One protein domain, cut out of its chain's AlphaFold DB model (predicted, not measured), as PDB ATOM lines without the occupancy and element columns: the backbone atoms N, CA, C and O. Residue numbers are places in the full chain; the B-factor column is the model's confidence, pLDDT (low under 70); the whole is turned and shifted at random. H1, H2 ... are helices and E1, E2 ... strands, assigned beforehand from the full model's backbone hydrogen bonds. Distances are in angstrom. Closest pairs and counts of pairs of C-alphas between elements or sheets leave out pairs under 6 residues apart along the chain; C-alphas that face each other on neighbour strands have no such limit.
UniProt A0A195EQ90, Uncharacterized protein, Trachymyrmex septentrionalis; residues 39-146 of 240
ATOM      1  N   ILE A  39      28.761 -40.280   2.332       76.38
ATOM      2  CA  ILE A  39      29.390 -38.966   2.185       76.38
ATOM      3  C   ILE A  39      30.371 -38.734   3.331       76.38
ATOM      4  O   ILE A  39      30.038 -38.878   4.511       76.38
ATOM      5  N   ARG A  40      31.600 -38.369   2.957       74.81
ATOM      6  CA  ARG A  40      32.667 -38.000   3.886       74.81
ATOM      7  C   ARG A  40      32.906 -36.509   3.806       74.81
ATOM      8  O   ARG A  40      33.079 -35.965   2.717       74.81
ATOM      9  N   ILE A  41      32.949 -35.872   4.968       75.25
ATOM     10  CA  ILE A  41      33.263 -34.451   5.101       75.25
ATOM     11  C   ILE A  41      34.628 -34.361   5.793       75.25
ATOM     12  O   ILE A  41      34.680 -34.282   7.023       75.25
ATOM     13  N   PRO A  42      35.738 -34.454   5.032       71.88
ATOM     14  CA  PRO A  42      37.070 -34.305   5.591       71.88
ATOM     15  C   PRO A  42      37.371 -32.835   5.884       71.88
ATOM     16  O   PRO A  42      37.169 -31.955   5.041       71.88
ATOM     17  N   ILE A  43      37.924 -32.592   7.067       69.50
ATOM     18  CA  ILE A  43      38.508 -31.315   7.469       69.50
ATOM     19  C   ILE A  43      40.017 -31.540   7.608       69.50
ATOM     20  O   ILE A  43      40.457 -32.270   8.495       69.50
ATOM     21  N   GLN A  44      40.804 -30.965   6.694       65.69
ATOM     22  CA  GLN A  44      42.261 -31.150   6.612       65.69
ATOM     23  C   GLN A  44      43.005 -29.848   6.927       65.69
ATOM     24  O   GLN A  44      43.675 -29.280   6.066       65.69
ATOM     25  N   GLN A  45      42.862 -29.340   8.149       63.03
ATOM     26  CA  GLN A  45      43.612 -28.168   8.604       63.03
ATOM     27  C   GLN A  45      44.158 -28.443  10.008       63.03
ATOM     28  O   GLN A  45      43.408 -28.535  10.974       63.03
ATOM     29  N   GLN A  46      45.476 -28.633  10.098       54.62
ATOM     30  CA  GLN A  46      46.169 -29.004  11.336       54.62
ATOM     31  C   GLN A  46      46.444 -27.795  12.248       54.62
ATOM     32  O   GLN A  46      46.531 -27.961  13.462       54.62
ATOM     33  N   ASP A  47      46.488 -26.589  11.670       55.00
ATOM     34  CA  ASP A  47      46.875 -25.351  12.363       55.00
ATOM     35  C   ASP A  47      45.703 -24.370  12.576       55.00
ATOM     36  O   ASP A  47      45.903 -23.265  13.081       55.00
ATOM     37  N   LEU A  48      44.475 -24.745  12.190       56.38
ATOM     38  CA  LEU A  48      43.296 -23.876  12.266       56.38
ATOM     39  C   LEU A  48      42.117 -24.584  12.944       56.38
ATOM     40  O   LEU A  48      41.710 -25.672  12.532       56.38
ATOM     41  N   TYR A  49      41.510 -23.930  13.937       54.50
ATOM     42  CA  TYR A  49      40.220 -24.347  14.485       54.50
ATOM     43  C   TYR A  49      39.120 -24.018  13.473       54.50
ATOM     44  O   TYR A  49      38.564 -22.921  13.465       54.50
ATOM     45  N   THR A  50      38.827 -24.964  12.587       54.22
ATOM     46  CA  THR A  50      37.713 -24.861  11.646       54.22
ATOM     47  C   THR A  50      36.457 -25.427  12.281       54.22
ATOM     48  O   THR A  50      36.322 -26.629  12.502       54.22
ATOM     49  N   LEU A  51      35.508 -24.543  12.570       54.31
ATOM     50  CA  LEU A  51      34.131 -24.954  12.786       54.31
ATOM     51  C   LEU A  51      33.526 -25.154  11.394       54.31
ATOM     52  O   LEU A  51      33.454 -24.178  10.641       54.31
ATOM     53  N   PRO A  52      33.138 -26.381  10.995       55.84
ATOM     54  CA  PRO A  52      32.413 -26.551   9.749       55.84
ATOM     55  C   PRO A  52      31.174 -25.666   9.829       55.84
ATOM     56  O   PRO A  52      30.379 -25.803  10.761       55.84
ATOM     57  N   TYR A  53      31.052 -24.723   8.890       54.62
ATOM     58  CA  TYR A  53      29.896 -23.838   8.832       54.62
ATOM     59  C   TYR A  53      28.645 -24.711   8.885       54.62
ATOM     60  O   TYR A  53      28.562 -25.710   8.170       54.62
ATOM     61  N   GLU A  54      27.717 -24.376   9.781       62.38
ATOM     62  CA  GLU A  54      26.687 -25.278  10.309       62.38
ATOM     63  C   GLU A  54      25.730 -25.864   9.259       62.38
ATOM     64  O   GLU A  54      24.767 -26.518   9.644       62.38
ATOM     65  N   ARG A  55      25.904 -25.598   7.958       64.81
ATOM     66  CA  ARG A  55      24.966 -25.926   6.884       64.81
ATOM     67  C   ARG A  55      25.668 -26.377   5.608       64.81
ATOM     68  O   ARG A  55      26.640 -25.770   5.175       64.81
ATOM     69  N   ILE A  56      25.104 -27.402   4.975       70.06
ATOM     70  CA  ILE A  56      25.468 -27.889   3.645       70.06
ATOM     71  C   ILE A  56      24.416 -27.407   2.649       70.06
ATOM     72  O   ILE A  56      23.214 -27.483   2.918       70.06
ATOM     73  N   LEU A  57      24.862 -26.935   1.485       68.81
ATOM     74  CA  LEU A  57      23.986 -26.647   0.357       68.81
ATOM     75  C   LEU A  57      23.916 -27.870  -0.565       68.81
ATOM     76  O   LEU A  57      24.939 -28.347  -1.050       68.81
ATOM     77  N   TYR A  58      22.703 -28.349  -0.819       73.31
ATOM     78  CA  TYR A  58      22.412 -29.380  -1.806       73.31
ATOM     79  C   TYR A  58      21.624 -28.765  -2.947       73.31
ATOM     80  O   TYR A  58      20.582 -28.159  -2.716       73.31
ATOM     81  N   GLU A  59      22.079 -28.971  -4.174       74.94
ATOM     82  CA  GLU A  59      21.373 -28.542  -5.377       74.94
ATOM     83  C   GLU A  59      21.164 -29.741  -6.292       74.94
ATOM     84  O   GLU A  59      22.025 -30.616  -6.410       74.94
ATOM     85  N   GLY A  60      20.008 -29.803  -6.940       76.94
ATOM     86  CA  GLY A  60      19.711 -30.917  -7.822       76.94
ATOM     87  C   GLY A  60      18.507 -30.690  -8.714       76.94
ATOM     88  O   GLY A  60      17.825 -29.663  -8.668       76.94
ATOM     89  N   LYS A  61      18.260 -31.683  -9.570       80.31
ATOM     90  CA  LYS A  61      17.135 -31.703 -10.499       80.31
ATOM     91  C   LYS A  61      16.446 -33.055 -10.448       80.31
ATOM     92  O   LYS A  61      17.044 -34.081 -10.755       80.31
ATOM     93  N   LEU A  62      15.166 -33.038 -10.115       80.12
ATOM     94  CA  LEU A  62      14.297 -34.197 -10.198       80.12
ATOM     95  C   LEU A  62      13.931 -34.466 -11.664       80.12
ATOM     96  O   LEU A  62      13.327 -33.622 -12.330       80.12
ATOM     97  N   THR A  63      14.263 -35.655 -12.164       76.81
ATOM     98  CA  THR A  63      13.913 -36.107 -13.517       76.81
ATOM     99  C   THR A  63      12.951 -37.291 -13.456       76.81
ATOM    100  O   THR A  63      13.094 -38.209 -12.650       76.81
ATOM    101  N   LYS A  64      11.916 -37.274 -14.305       75.06
ATOM    102  CA  LYS A  64      10.973 -38.392 -14.428       75.06
ATOM    103  C   LYS A  64      11.466 -39.334 -15.522       75.06
ATOM    104  O   LYS A  64      11.457 -38.964 -16.691       75.06
ATOM    105  N   ASN A  65      11.824 -40.564 -15.160       75.69
ATOM    106  CA  ASN A  65      12.227 -41.587 -16.137       75.69
ATOM    107  C   ASN A  65      11.033 -42.214 -16.876       75.69
ATOM    108  O   ASN A  65      11.199 -42.820 -17.930       75.69
ATOM    109  N   LYS A  66       9.819 -42.078 -16.329       77.69
ATOM    110  CA  LYS A  66       8.566 -42.502 -16.960       77.69
ATOM    111  C   LYS A  66       7.531 -41.396 -16.817       77.69
ATOM    112  O   LYS A  66       7.317 -40.880 -15.720       77.69
ATOM    113  N   VAL A  67       6.884 -41.043 -17.922       72.88
ATOM    114  CA  VAL A  67       5.785 -40.076 -17.921       72.88
ATOM    115  C   VAL A  67       4.491 -40.836 -17.661       72.88
ATOM    116  O   VAL A  67       4.015 -41.569 -18.522       72.88
ATOM    117  N   VAL A  68       3.934 -40.672 -16.463       78.56
ATOM    118  CA  VAL A  68       2.581 -41.135 -16.137       78.56
ATOM    119  C   VAL A  68       1.655 -39.927 -16.216       78.56
ATOM    120  O   VAL A  68       1.861 -38.933 -15.514       78.56
ATOM    121  N   GLN A  69       0.670 -39.984 -17.114       76.25
ATOM    122  CA  GLN A  69      -0.287 -38.898 -17.327       76.25
ATOM    123  C   GLN A  69      -1.042 -38.589 -16.027       76.25
ATOM    124  O   GLN A  69      -1.537 -39.494 -15.362       76.25
ATOM    125  N   GLY A  70      -1.094 -37.310 -15.648       71.31
ATOM    126  CA  GLY A  70      -1.764 -36.851 -14.427       71.31
ATOM    127  C   GLY A  70      -1.001 -37.081 -13.114       71.31
ATOM    128  O   GLY A  70      -1.464 -36.623 -12.076       71.31
ATOM    129  N   ALA A  71       0.170 -37.732 -13.126       73.12
ATOM    130  CA  ALA A  71       0.935 -37.986 -11.905       73.12
ATOM    131  C   ALA A  71       1.878 -36.821 -11.536       73.12
ATOM    132  O   ALA A  71       2.830 -36.487 -12.263       73.12
ATOM    133  N   SER A  72       1.660 -36.238 -10.355       71.62
ATOM    134  CA  SER A  72       2.619 -35.350  -9.691       71.62
ATOM    135  C   SER A  72       3.699 -36.170  -8.984       71.62
ATOM    136  O   SER A  72       3.401 -37.185  -8.362       71.62
ATOM    137  N   VAL A  73       4.952 -35.723  -9.066       74.06
ATOM    138  CA  VAL A  73       6.061 -36.298  -8.290       74.06
ATOM    139  C   VAL A  73       6.578 -35.194  -7.387       74.06
ATOM    140  O   VAL A  73       6.874 -34.103  -7.875       74.06
ATOM    141  N   SER A  74       6.672 -35.481  -6.097       77.88
ATOM    142  CA  SER A  74       7.214 -34.586  -5.082       77.88
ATOM    143  C   SER A  74       8.334 -35.289  -4.327       77.88
ATOM    144  O   SER A  74       8.380 -36.519  -4.256       77.88
ATOM    145  N   LEU A  75       9.243 -34.500  -3.764       81.81
ATOM    146  CA  LEU A  75      10.240 -35.016  -2.838       81.81
ATOM    147  C   LEU A  75       9.571 -35.255  -1.481       81.81
ATOM    148  O   LEU A  75       8.790 -34.429  -1.012       81.81
ATOM    149  N   GLY A  76       9.849 -36.410  -0.878       84.19
ATOM    150  CA  GLY A  76       9.411 -36.697   0.485       84.19
ATOM    151  C   GLY A  76      10.162 -35.845   1.507       84.19
ATOM    152  O   GLY A  76      11.219 -35.281   1.211       84.19
ATOM    153  N   ASN A  77       9.634 -35.786   2.729       85.56
ATOM    154  CA  ASN A  77      10.343 -35.145   3.832       85.56
ATOM    155  C   ASN A  77      11.715 -35.781   4.024       85.56
ATOM    156  O   ASN A  77      11.857 -37.002   3.935       85.56
ATOM    157  N   ASN A  78      12.702 -34.938   4.322       84.38
ATOM    158  CA  ASN A  78      14.063 -35.372   4.612       84.38
ATOM    159  C   ASN A  78      14.719 -36.156   3.456       84.38
ATOM    160  O   ASN A  78      15.604 -36.982   3.672       84.38
ATOM    161  N   CYS A  79      14.275 -35.904   2.218       82.62
ATOM    162  CA  CYS A  79      14.704 -36.639   1.028       82.62
ATOM    163  C   CYS A  79      16.225 -36.704   0.869       82.62
ATOM    164  O   CYS A  79      16.739 -37.743   0.478       82.62
ATOM    165  N   ILE A  80      16.944 -35.635   1.216       80.12
ATOM    166  CA  ILE A  80      18.404 -35.588   1.108       80.12
ATOM    167  C   ILE A  80      19.080 -36.569   2.061       80.12
ATOM    168  O   ILE A  80      19.986 -37.286   1.654       80.12
ATOM    169  N   ALA A  81      18.620 -36.650   3.310       84.31
ATOM    170  CA  ALA A  81      19.185 -37.577   4.282       84.31
ATOM    171  C   ALA A  81      18.916 -39.042   3.907       84.31
ATOM    172  O   ALA A  81      19.727 -39.907   4.206       84.31
ATOM    173  N   VAL A  82      17.784 -39.319   3.250       83.75
ATOM    174  CA  VAL A  82      17.397 -40.671   2.807       83.75
ATOM    175  C   VAL A  82      18.282 -41.193   1.672       83.75
ATOM    176  O   VAL A  82      18.367 -42.403   1.489       83.75
ATOM    177  N   ILE A  83      18.959 -40.313   0.930       80.06
ATOM    178  CA  ILE A  83      19.890 -40.726  -0.132       80.06
ATOM    179  C   ILE A  83      21.148 -41.379   0.458       80.06
ATOM    180  O   ILE A  83      21.734 -42.249  -0.179       80.06
ATOM    181  N   PHE A  84      21.551 -40.987   1.667       80.81
ATOM    182  CA  PHE A  84      22.782 -41.466   2.288       80.81
ATOM    183  C   PHE A  84      22.506 -42.583   3.292       80.81
ATOM    184  O   PHE A  84      21.712 -42.426   4.226       80.81
ATOM    185  N   ASP A  85      23.227 -43.693   3.141       83.69
ATOM    186  CA  ASP A  85      23.230 -44.757   4.149       83.69
ATOM    187  C   ASP A  85      24.091 -44.355   5.354       83.69
ATOM    188  O   ASP A  85      23.752 -44.638   6.503       83.69
ATOM    189  N   GLU A  86      25.176 -43.615   5.111       85.06
ATOM    190  CA  GLU A  86      26.109 -43.181   6.147       85.06
ATOM    191  C   GLU A  86      26.641 -41.763   5.887       85.06
ATOM    192  O   GLU A  86      27.036 -41.413   4.772       85.06
ATOM    193  N   ILE A  87      26.687 -40.953   6.948       83.44
ATOM    194  CA  ILE A  87      27.451 -39.702   6.999       83.44
ATOM    195  C   ILE A  87      28.578 -39.881   8.003       83.44
ATOM    196  O   ILE A  87      28.338 -40.288   9.146       83.44
ATOM    197  N   ARG A  88      29.789 -39.506   7.588       83.81
ATOM    198  CA  ARG A  88      30.973 -39.507   8.441       83.81
ATOM    199  C   ARG A  88      31.677 -38.158   8.427       83.81
ATOM    200  O   ARG A  88      31.952 -37.584   7.368       83.81
ATOM    201  N   TYR A  89      32.000 -37.688   9.621       78.00
ATOM    202  CA  TYR A  89      32.812 -36.506   9.848       78.00
ATOM    203  C   TYR A  89      34.214 -36.953  10.226       78.00
ATOM    204  O   TYR A  89      34.386 -37.722  11.172       78.00
ATOM    205  N   GLU A  90      35.212 -36.468   9.494       74.88
ATOM    206  CA  GLU A  90      36.609 -36.811   9.734       74.88
ATOM    207  C   GLU A  90      37.431 -35.531   9.921       74.88
ATOM    208  O   GLU A  90      37.446 -34.658   9.052       74.88
ATOM    209  N   LEU A  91      38.141 -35.427  11.043       72.50
ATOM    210  CA  LEU A  91      39.117 -34.371  11.301       72.50
ATOM    211  C   LEU A  91      40.517 -34.960  11.147       72.50
ATOM    212  O   LEU A  91      40.889 -35.874  11.879       72.50
ATOM    213  N   ASN A  92      41.293 -34.459  10.185       72.50
ATOM    214  CA  ASN A  92      42.638 -34.961   9.877       72.50
ATOM    215  C   ASN A  92      42.690 -36.494   9.673       72.50
ATOM    216  O   ASN A  92      43.634 -37.157  10.093       72.50
ATOM    217  N   GLY A  93      41.658 -37.065   9.040       73.44
ATOM    218  CA  GLY A  93      41.538 -38.509   8.788       73.44
ATOM    219  C   GLY A  93      41.069 -39.342   9.989       73.44
ATOM    220  O   GLY A  93      40.977 -40.561   9.877       73.44
ATOM    221  N   VAL A  94      40.759 -38.707  11.123       76.25
ATOM    222  CA  VAL A  94      40.176 -39.354  12.305       76.25
ATOM    223  C   VAL A  94      38.669 -39.124  12.313       76.25
ATOM    224  O   VAL A  94      38.219 -37.982  12.271       76.25
ATOM    225  N   GLU A  95      37.885 -40.200  12.386       80.06
ATOM    226  CA  GLU A  95      36.426 -40.135  12.537       80.06
ATOM    227  C   GLU A  95      36.053 -39.459  13.867       80.06
ATOM    228  O   GLU A  95      36.438 -39.931  14.936       80.06
ATOM    229  N   ILE A  96      35.308 -38.352  13.791       74.81
ATOM    230  CA  ILE A  96      34.817 -37.600  14.959       74.81
ATOM    231  C   ILE A  96      33.322 -37.819  15.215       74.81
ATOM    232  O   ILE A  96      32.878 -37.726  16.355       74.81
ATOM    233  N   ASP A  97      32.546 -38.105  14.170       77.25
ATOM    234  CA  ASP A  97      31.132 -38.473  14.266       77.25
ATOM    235  C   ASP A  97      30.748 -39.338  13.062       77.25
ATOM    236  O   ASP A  97      31.253 -39.161  11.948       77.25
ATOM    237  N   ARG A  98      29.830 -40.270  13.299       83.94
ATOM    238  CA  ARG A  98      29.334 -41.211  12.307       83.94
ATOM    239  C   ARG A  98      27.880 -41.532  12.581       83.94
ATOM    240  O   ARG A  98      27.516 -42.006  13.656       83.94
ATOM    241  N   ASN A  99      27.058 -41.358  11.555       82.12
ATOM    242  CA  ASN A  99      25.646 -41.687  11.604       82.12
ATOM    243  C   ASN A  99      25.285 -42.622  10.447       82.12
ATOM    244  O   ASN A  99      25.537 -42.296   9.290       82.12
ATOM    245  N   ARG A 100      24.683 -43.769  10.777       85.25
ATOM    246  CA  ARG A 100      24.139 -44.743   9.820       85.25
ATOM    247  C   ARG A 100      22.625 -44.634   9.734       85.25
ATOM    248  O   ARG A 100      21.981 -44.229  10.699       85.25
ATOM    249  N   ASN A 101      22.055 -45.079   8.617       84.81
ATOM    250  CA  ASN A 101      20.634 -44.940   8.309       84.81
ATOM    251  C   ASN A 101      20.187 -43.482   8.458       84.81
ATOM    252  O   ASN A 101      19.196 -43.193   9.133       84.81
ATOM    253  N   VAL A 102      20.959 -42.563   7.874       84.75
ATOM    254  CA  VAL A 102      20.870 -41.119   8.131       84.75
ATOM    255  C   VAL A 102      19.444 -40.618   7.960       84.75
ATOM    256  O   VAL A 102      18.940 -39.905   8.827       84.75
ATOM    257  N   GLY A 103      18.762 -41.038   6.894       85.94
ATOM    258  CA  GLY A 103      17.359 -40.711   6.658       85.94
ATOM    259  C   GLY A 103      16.446 -41.092   7.822       85.94
ATOM    260  O   GLY A 103      15.638 -40.275   8.253       85.94
ATOM    261  N   ILE A 104      16.587 -42.291   8.388       83.19
ATOM    262  CA  ILE A 104      15.741 -42.770   9.491       83.19
ATOM    263  C   ILE A 104      16.093 -42.043  10.791       83.19
ATOM    264  O   ILE A 104      15.209 -41.483  11.443       83.19
ATOM    265  N   THR A 105      17.377 -42.014  11.155       84.31
ATOM    266  CA  THR A 105      17.831 -41.467  12.441       84.31
ATOM    267  C   THR A 105      17.553 -39.971  12.546       84.31
ATOM    268  O   THR A 105      16.984 -39.519  13.540       84.31
ATOM    269  N   SER A 106      17.857 -39.202  11.496       83.88
ATOM    270  CA  SER A 106      17.543 -37.771  11.452       83.88
ATOM    271  C   SER A 106      16.039 -37.511  11.394       83.88
ATOM    272  O   SER A 106      15.574 -36.563  12.015       83.88
ATOM    273  N   THR A 107      15.239 -38.350  10.729       85.56
ATOM    274  CA  THR A 107      13.776 -38.178  10.718       85.56
ATOM    275  C   THR A 107      13.188 -38.322  12.115       85.56
ATOM    276  O   THR A 107      12.457 -37.440  12.561       85.56
ATOM    277  N   ILE A 108      13.535 -39.402  12.825       83.44
ATOM    278  CA  ILE A 108      13.061 -39.648  14.195       83.44
ATOM    279  C   ILE A 108      13.499 -38.508  15.107       83.44
ATOM    280  O   ILE A 108      12.662 -37.931  15.798       83.44
ATOM    281  N   LYS A 109      14.785 -38.141  15.052       80.19
ATOM    282  CA  LYS A 109      15.326 -37.010  15.803       80.19
ATOM    283  C   LYS A 109      14.495 -35.762  15.531       80.19
ATOM    284  O   LYS A 109      13.849 -35.257  16.429       80.19
ATOM    285  N   ASN A 110      14.431 -35.303  14.289       79.88
ATOM    286  CA  ASN A 110      13.769 -34.045  13.977       79.88
ATOM    287  C   ASN A 110      12.286 -34.042  14.390       79.88
ATOM    288  O   ASN A 110      11.839 -33.053  14.958       79.88
ATOM    289  N   TYR A 111      11.543 -35.144  14.249       78.25
ATOM    290  CA  TYR A 111      10.162 -35.200  14.749       78.25
ATOM    291  C   TYR A 111      10.037 -35.026  16.266       78.25
ATOM    292  O   TYR A 111       9.115 -34.355  16.719       78.25
ATOM    293  N   VAL A 112      10.944 -35.614  17.048       71.62
ATOM    294  CA  VAL A 112      10.931 -35.508  18.518       71.62
ATOM    295  C   VAL A 112      11.408 -34.128  18.984       71.62
ATOM    296  O   VAL A 112      11.068 -33.675  20.072       71.62
ATOM    297  N   THR A 113      12.213 -33.451  18.167       69.62
ATOM    298  CA  THR A 113      13.067 -32.354  18.635       69.62
ATOM    299  C   THR A 113      12.697 -30.995  18.051       69.62
ATOM    300  O   THR A 113      13.273 -29.974  18.427       69.62
ATOM    301  N   VAL A 114      11.792 -30.969  17.074       69.25
ATOM    302  CA  VAL A 114      11.398 -29.742  16.386       69.25
ATOM    303  C   VAL A 114      10.325 -29.030  17.183       69.25
ATOM    304  O   VAL A 114       9.163 -29.422  17.229       69.25
ATOM    305  N   SER A 115      10.746 -27.927  17.779       68.62
ATOM    306  CA  SER A 115       9.879 -26.880  18.283       68.62
ATOM    307  C   SER A 115       9.358 -26.003  17.134       68.62
ATOM    308  O   SER A 115       9.881 -26.016  16.015       68.62
ATOM    309  N   SER A 116       8.291 -25.240  17.389       66.38
ATOM    310  CA  SER A 116       7.631 -24.416  16.360       66.38
ATOM    311  C   SER A 116       8.574 -23.415  15.665       66.38
ATOM    312  O   SER A 116       8.495 -23.243  14.448       66.38
ATOM    313  N   ASP A 117       9.528 -22.842  16.397       59.94
ATOM    314  CA  ASP A 117      10.593 -21.951  15.917       59.94
ATOM    315  C   ASP A 117      11.597 -22.653  14.987       59.94
ATOM    316  O   ASP A 117      12.146 -22.035  14.075       59.94
ATOM    317  N   ARG A 118      11.788 -23.968  15.139       63.78
ATOM    318  CA  ARG A 118      12.710 -24.771  14.319       63.78
ATOM    319  C   ARG A 118      12.077 -25.372  13.068       63.78
ATOM    320  O   ARG A 118      12.786 -25.915  12.221       63.78
ATOM    321  N   SER A 119      10.765 -25.225  12.896       70.69
ATOM    322  CA  SER A 119      10.051 -25.692  11.699       70.69
ATOM    323  C   SER A 119      10.541 -25.017  10.407       70.69
ATOM    324  O   SER A 119      10.610 -25.653   9.354       70.69
ATOM    325  N   VAL A 120      10.963 -23.749  10.490       71.38
ATOM    326  CA  VAL A 120      11.532 -22.991   9.360       71.38
ATOM    327  C   VAL A 120      12.877 -23.577   8.923       71.38
ATOM    328  O   VAL A 120      13.161 -23.670   7.730       71.38
ATOM    329  N   ILE A 121      13.687 -24.025   9.885       74.88
ATOM    330  CA  ILE A 121      14.988 -24.648   9.625       74.88
ATOM    331  C   ILE A 121      14.799 -25.966   8.868       74.88
ATOM    332  O   ILE A 121      15.487 -26.212   7.879       74.88
ATOM    333  N   LEU A 122      13.830 -26.787   9.283       77.62
ATOM    334  CA  LEU A 122      13.526 -28.036   8.588       77.62
ATOM    335  C   LEU A 122      13.039 -27.828   7.156       77.62
ATOM    336  O   LEU A 122      13.411 -28.602   6.274       77.62
ATOM    337  N   ARG A 123      12.239 -26.785   6.907       78.44
ATOM    338  CA  ARG A 123      11.784 -26.459   5.549       78.44
ATOM    339  C   ARG A 123      12.949 -26.202   4.601       78.44
ATOM    340  O   ARG A 123      12.995 -26.766   3.511       78.44
ATOM    341  N   ASN A 124      13.944 -25.448   5.061       75.38
ATOM    342  CA  ASN A 124      15.179 -25.226   4.305       75.38
ATOM    343  C   ASN A 124      16.001 -26.514   4.119       75.38
ATOM    344  O   ASN A 124      16.734 -26.635   3.139       75.38
ATOM    345  N   ALA A 125      15.841 -27.485   5.022       78.50
ATOM    346  CA  ALA A 125      16.513 -28.779   4.998       78.50
ATOM    347  C   ALA A 125      15.766 -29.872   4.200       78.50
ATOM    348  O   ALA A 125      16.102 -31.051   4.305       78.50
ATOM    349  N   GLY A 126      14.748 -29.512   3.411       78.56
ATOM    350  CA  GLY A 126      14.032 -30.459   2.551       78.56
ATOM    351  C   GLY A 126      12.876 -31.196   3.225       78.56
ATOM    352  O   GLY A 126      12.477 -32.275   2.781       78.56
ATOM    353  N   TRP A 127      12.317 -30.623   4.288       83.88
ATOM    354  CA  TRP A 127      10.994 -30.990   4.791       83.88
ATOM    355  C   TRP A 127       9.934 -30.123   4.121       83.88
ATOM    356  O   TRP A 127      10.120 -28.918   4.022       83.88
ATOM    357  N   ASP A 128       8.830 -30.715   3.661       80.88
ATOM    358  CA  ASP A 128       7.850 -30.008   2.818       80.88
ATOM    359  C   ASP A 128       8.524 -29.385   1.575       80.88
ATOM    360  O   ASP A 128       8.333 -28.221   1.219       80.88
ATOM    361  N   ALA A 129       9.412 -30.171   0.959       75.75
ATOM    362  CA  ALA A 129      10.274 -29.733  -0.126       75.75
ATOM    363  C   ALA A 129       9.472 -29.303  -1.361       75.75
ATOM    364  O   ALA A 129       8.710 -30.084  -1.935       75.75
ATOM    365  N   GLN A 130       9.727 -28.081  -1.827       73.44
ATOM    366  CA  GLN A 130       9.167 -27.573  -3.074       73.44
ATOM    367  C   GLN A 130      10.176 -27.699  -4.212       73.44
ATOM    368  O   GLN A 130      11.354 -27.377  -4.065       73.44
ATOM    369  N   THR A 131       9.700 -28.159  -5.365       76.19
ATOM    370  CA  THR A 131      10.473 -28.193  -6.605       76.19
ATOM    371  C   THR A 131       9.912 -27.168  -7.579       76.19
ATOM    372  O   THR A 131       8.710 -26.892  -7.615       76.19
ATOM    373  N   THR A 132      10.786 -26.582  -8.391       79.31
ATOM    374  CA  THR A 132      10.348 -25.725  -9.499       79.31
ATOM    375  C   THR A 132       9.574 -26.539 -10.540       79.31
ATOM    376  O   THR A 132       9.720 -27.759 -10.628       79.31
ATOM    377  N   ALA A 133       8.819 -25.870 -11.419       78.31
ATOM    378  CA  ALA A 133       8.140 -26.534 -12.540       78.31
ATOM    379  C   ALA A 133       9.104 -27.326 -13.452       78.31
ATOM    380  O   ALA A 133       8.716 -28.324 -14.055       78.31
ATOM    381  N   ALA A 134      10.372 -26.907 -13.523       79.06
ATOM    382  CA  ALA A 134      11.429 -27.586 -14.270       79.06
ATOM    383  C   ALA A 134      12.148 -28.698 -13.470       79.06
ATOM    384  O   ALA A 134      13.084 -29.314 -13.984       79.06
ATOM    385  N   GLY A 135      11.723 -28.961 -12.230       78.12
ATOM    386  CA  GLY A 135      12.229 -30.028 -11.363       78.12
ATOM    387  C   GLY A 135      13.465 -29.668 -10.538       78.12
ATOM    388  O   GLY A 135      13.957 -30.522  -9.808       78.12
ATOM    389  N   TYR A 136      13.981 -28.441 -10.630       78.69
ATOM    390  CA  TYR A 136      15.115 -27.992  -9.813       78.69
ATOM    391  C   TYR A 136      14.717 -27.785  -8.352       78.69
ATOM    392  O   TYR A 136      13.609 -27.309  -8.082       78.69
ATOM    393  N   PHE A 137      15.644 -28.099  -7.451       81.06
ATOM    394  CA  PHE A 137      15.550 -27.856  -6.017       81.06
ATOM    395  C   PHE A 137      16.901 -27.419  -5.452       81.06
ATOM    396  O   PHE A 137      17.957 -27.771  -5.987       81.06
ATOM    397  N   ASN A 138      16.850 -26.702  -4.336       79.94
ATOM    398  CA  ASN A 138      17.996 -26.429  -3.490       79.94
ATOM    399  C   ASN A 138      17.596 -26.546  -2.014       79.94
ATOM    400  O   ASN A 138      16.503 -26.152  -1.615       79.94
ATOM    401  N   PHE A 139      18.481 -27.111  -1.202       80.00
ATOM    402  CA  PHE A 139      18.284 -27.256   0.235       80.00
ATOM    403  C   PHE A 139      19.509 -26.756   0.971       80.00
ATOM    404  O   PHE A 139      20.635 -27.109   0.636       80.00
ATOM    405  N   CYS A 140      19.280 -25.967   2.011       79.81
ATOM    406  CA  CYS A 140      20.303 -25.572   2.960       79.81
ATOM    407  C   CYS A 140      20.079 -26.408   4.219       79.81
ATOM    408  O   CYS A 140      19.233 -26.073   5.048       79.81
ATOM    409  N   VAL A 141      20.785 -27.533   4.316       78.62
ATOM    410  CA  VAL A 141      20.612 -28.525   5.379       78.62
ATOM    411  C   VAL A 141      21.628 -28.255   6.480       78.62
ATOM    412  O   VAL A 141      22.826 -28.436   6.252       78.62
ATOM    413  N   PRO A 142      21.202 -27.853   7.688       76.75
ATOM    414  CA  PRO A 142      22.126 -27.736   8.794       76.75
ATOM    415  C   PRO A 142      22.722 -29.091   9.173       76.75
ATOM    416  O   PRO A 142      22.002 -30.084   9.278       76.75
ATOM    417  N   LEU A 143      24.016 -29.132   9.470       74.75
ATOM    418  CA  LEU A 143      24.710 -30.325   9.950       74.75
ATOM    419  C   LEU A 143      24.027 -30.895  11.193       74.75
ATOM    420  O   LEU A 143      23.894 -32.106  11.333       74.75
ATOM    421  N   CYS A 144      23.494 -30.034  12.059       73.25
ATOM    422  CA  CYS A 144      22.796 -30.471  13.259       73.25
ATOM    423  C   CYS A 144      21.487 -31.246  12.982       73.25
ATOM    424  O   CYS A 144      21.052 -32.019  13.840       73.25
ATOM    425  N   VAL A 145      20.878 -31.077  11.800       78.69
ATOM    426  CA  VAL A 145      19.702 -31.845  11.348       78.69
ATOM    427  C   VAL A 145      20.110 -33.275  10.981       78.69
ATOM    428  O   VAL A 145      19.313 -34.191  11.169       78.69
ATOM    429  N   LEU A 146      21.354 -33.479  10.527       78.69
ATOM    430  CA  LEU A 146      21.894 -34.766  10.065       78.69
ATOM    431  C   LEU A 146      22.718 -35.520  11.130       78.69
ATOM    432  O   LEU A 146      22.803 -36.748  11.089       78.69
TER     433      LEU A 146
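This is residues 39 to 146 of the 240 residues of an uncharacterized protein of Trachymyrmex septentrionalis (UniProt A0A195EQ90). Two small sheets stand apart, a three-stranded one, E1 E3 E4, and a two-stranded ribbon, E2 E5, which H4 continues to H2. H2 starts beside the first sheet and H3 ends beside the ribbon, their other ends joined by a tight link, while residues 65 to 72 stick out as a free loop. The 108 printed residues hold named elements in the order E1 E2 H1 E3 E4 H2 H3 E5 H4, class mixed; the first sheet is mixed, the ribbon antiparallel. The whole is only just loose, close to compact, with a radius of gyration of the C-alphas of 16.0 A, and elongated, spanning 56 by 32 by 22 A.

Begin with E1, residues 39 to 43, parallel to E3, residues 86 to 91, at 10 degrees; N 43 and O 90 are 2.9 A apart. E4, residues 94 to 100, forms an antiparallel hairpin with E3; look at N 91 and O 94, 2.8 A. H2, residues 102 to 113, only grazes this sheet, with residues 102 to 106. Those residues touch H1, residues 79 to 83, the closest C-alphas being Val 82 and Gly 103, 3.9 A. H2 also touches H4, residues 143 to 146, closest at C-alphas Ser 106 and Leu 146, 5.5 A. E2, residues 55 to 61, and E5, residues 136 to 142, are antiparallel; N 58 and O 139 are 2.8 A apart. H3, residues 116 to 124, comes closest to E5 at C-alphas Asn 124 and Cys 140, 5.3 A. Every O i to N i+4 pair is within hydrogen-bond range in H1 and H2, 3 of 5 in H3; H4 is too short for one.

Find C-alpha 39 at (29.390, -38.966, 2.185), where E1 begins. E2 and E5 each run 19.9 A, E4 17.1 A and H2 15.7 A. H4 ends at C-alpha 146, (21.894, -34.766, 10.065).

The C-alphas farthest apart, Asp 47 and Gln 69, are 57.4 A apart. The printed part has no cut; the links E1 to E2, E2 to H1 and H3 to E5 are long. Residues 43 to 55, 57 and 113 to 118 have pLDDT under 70.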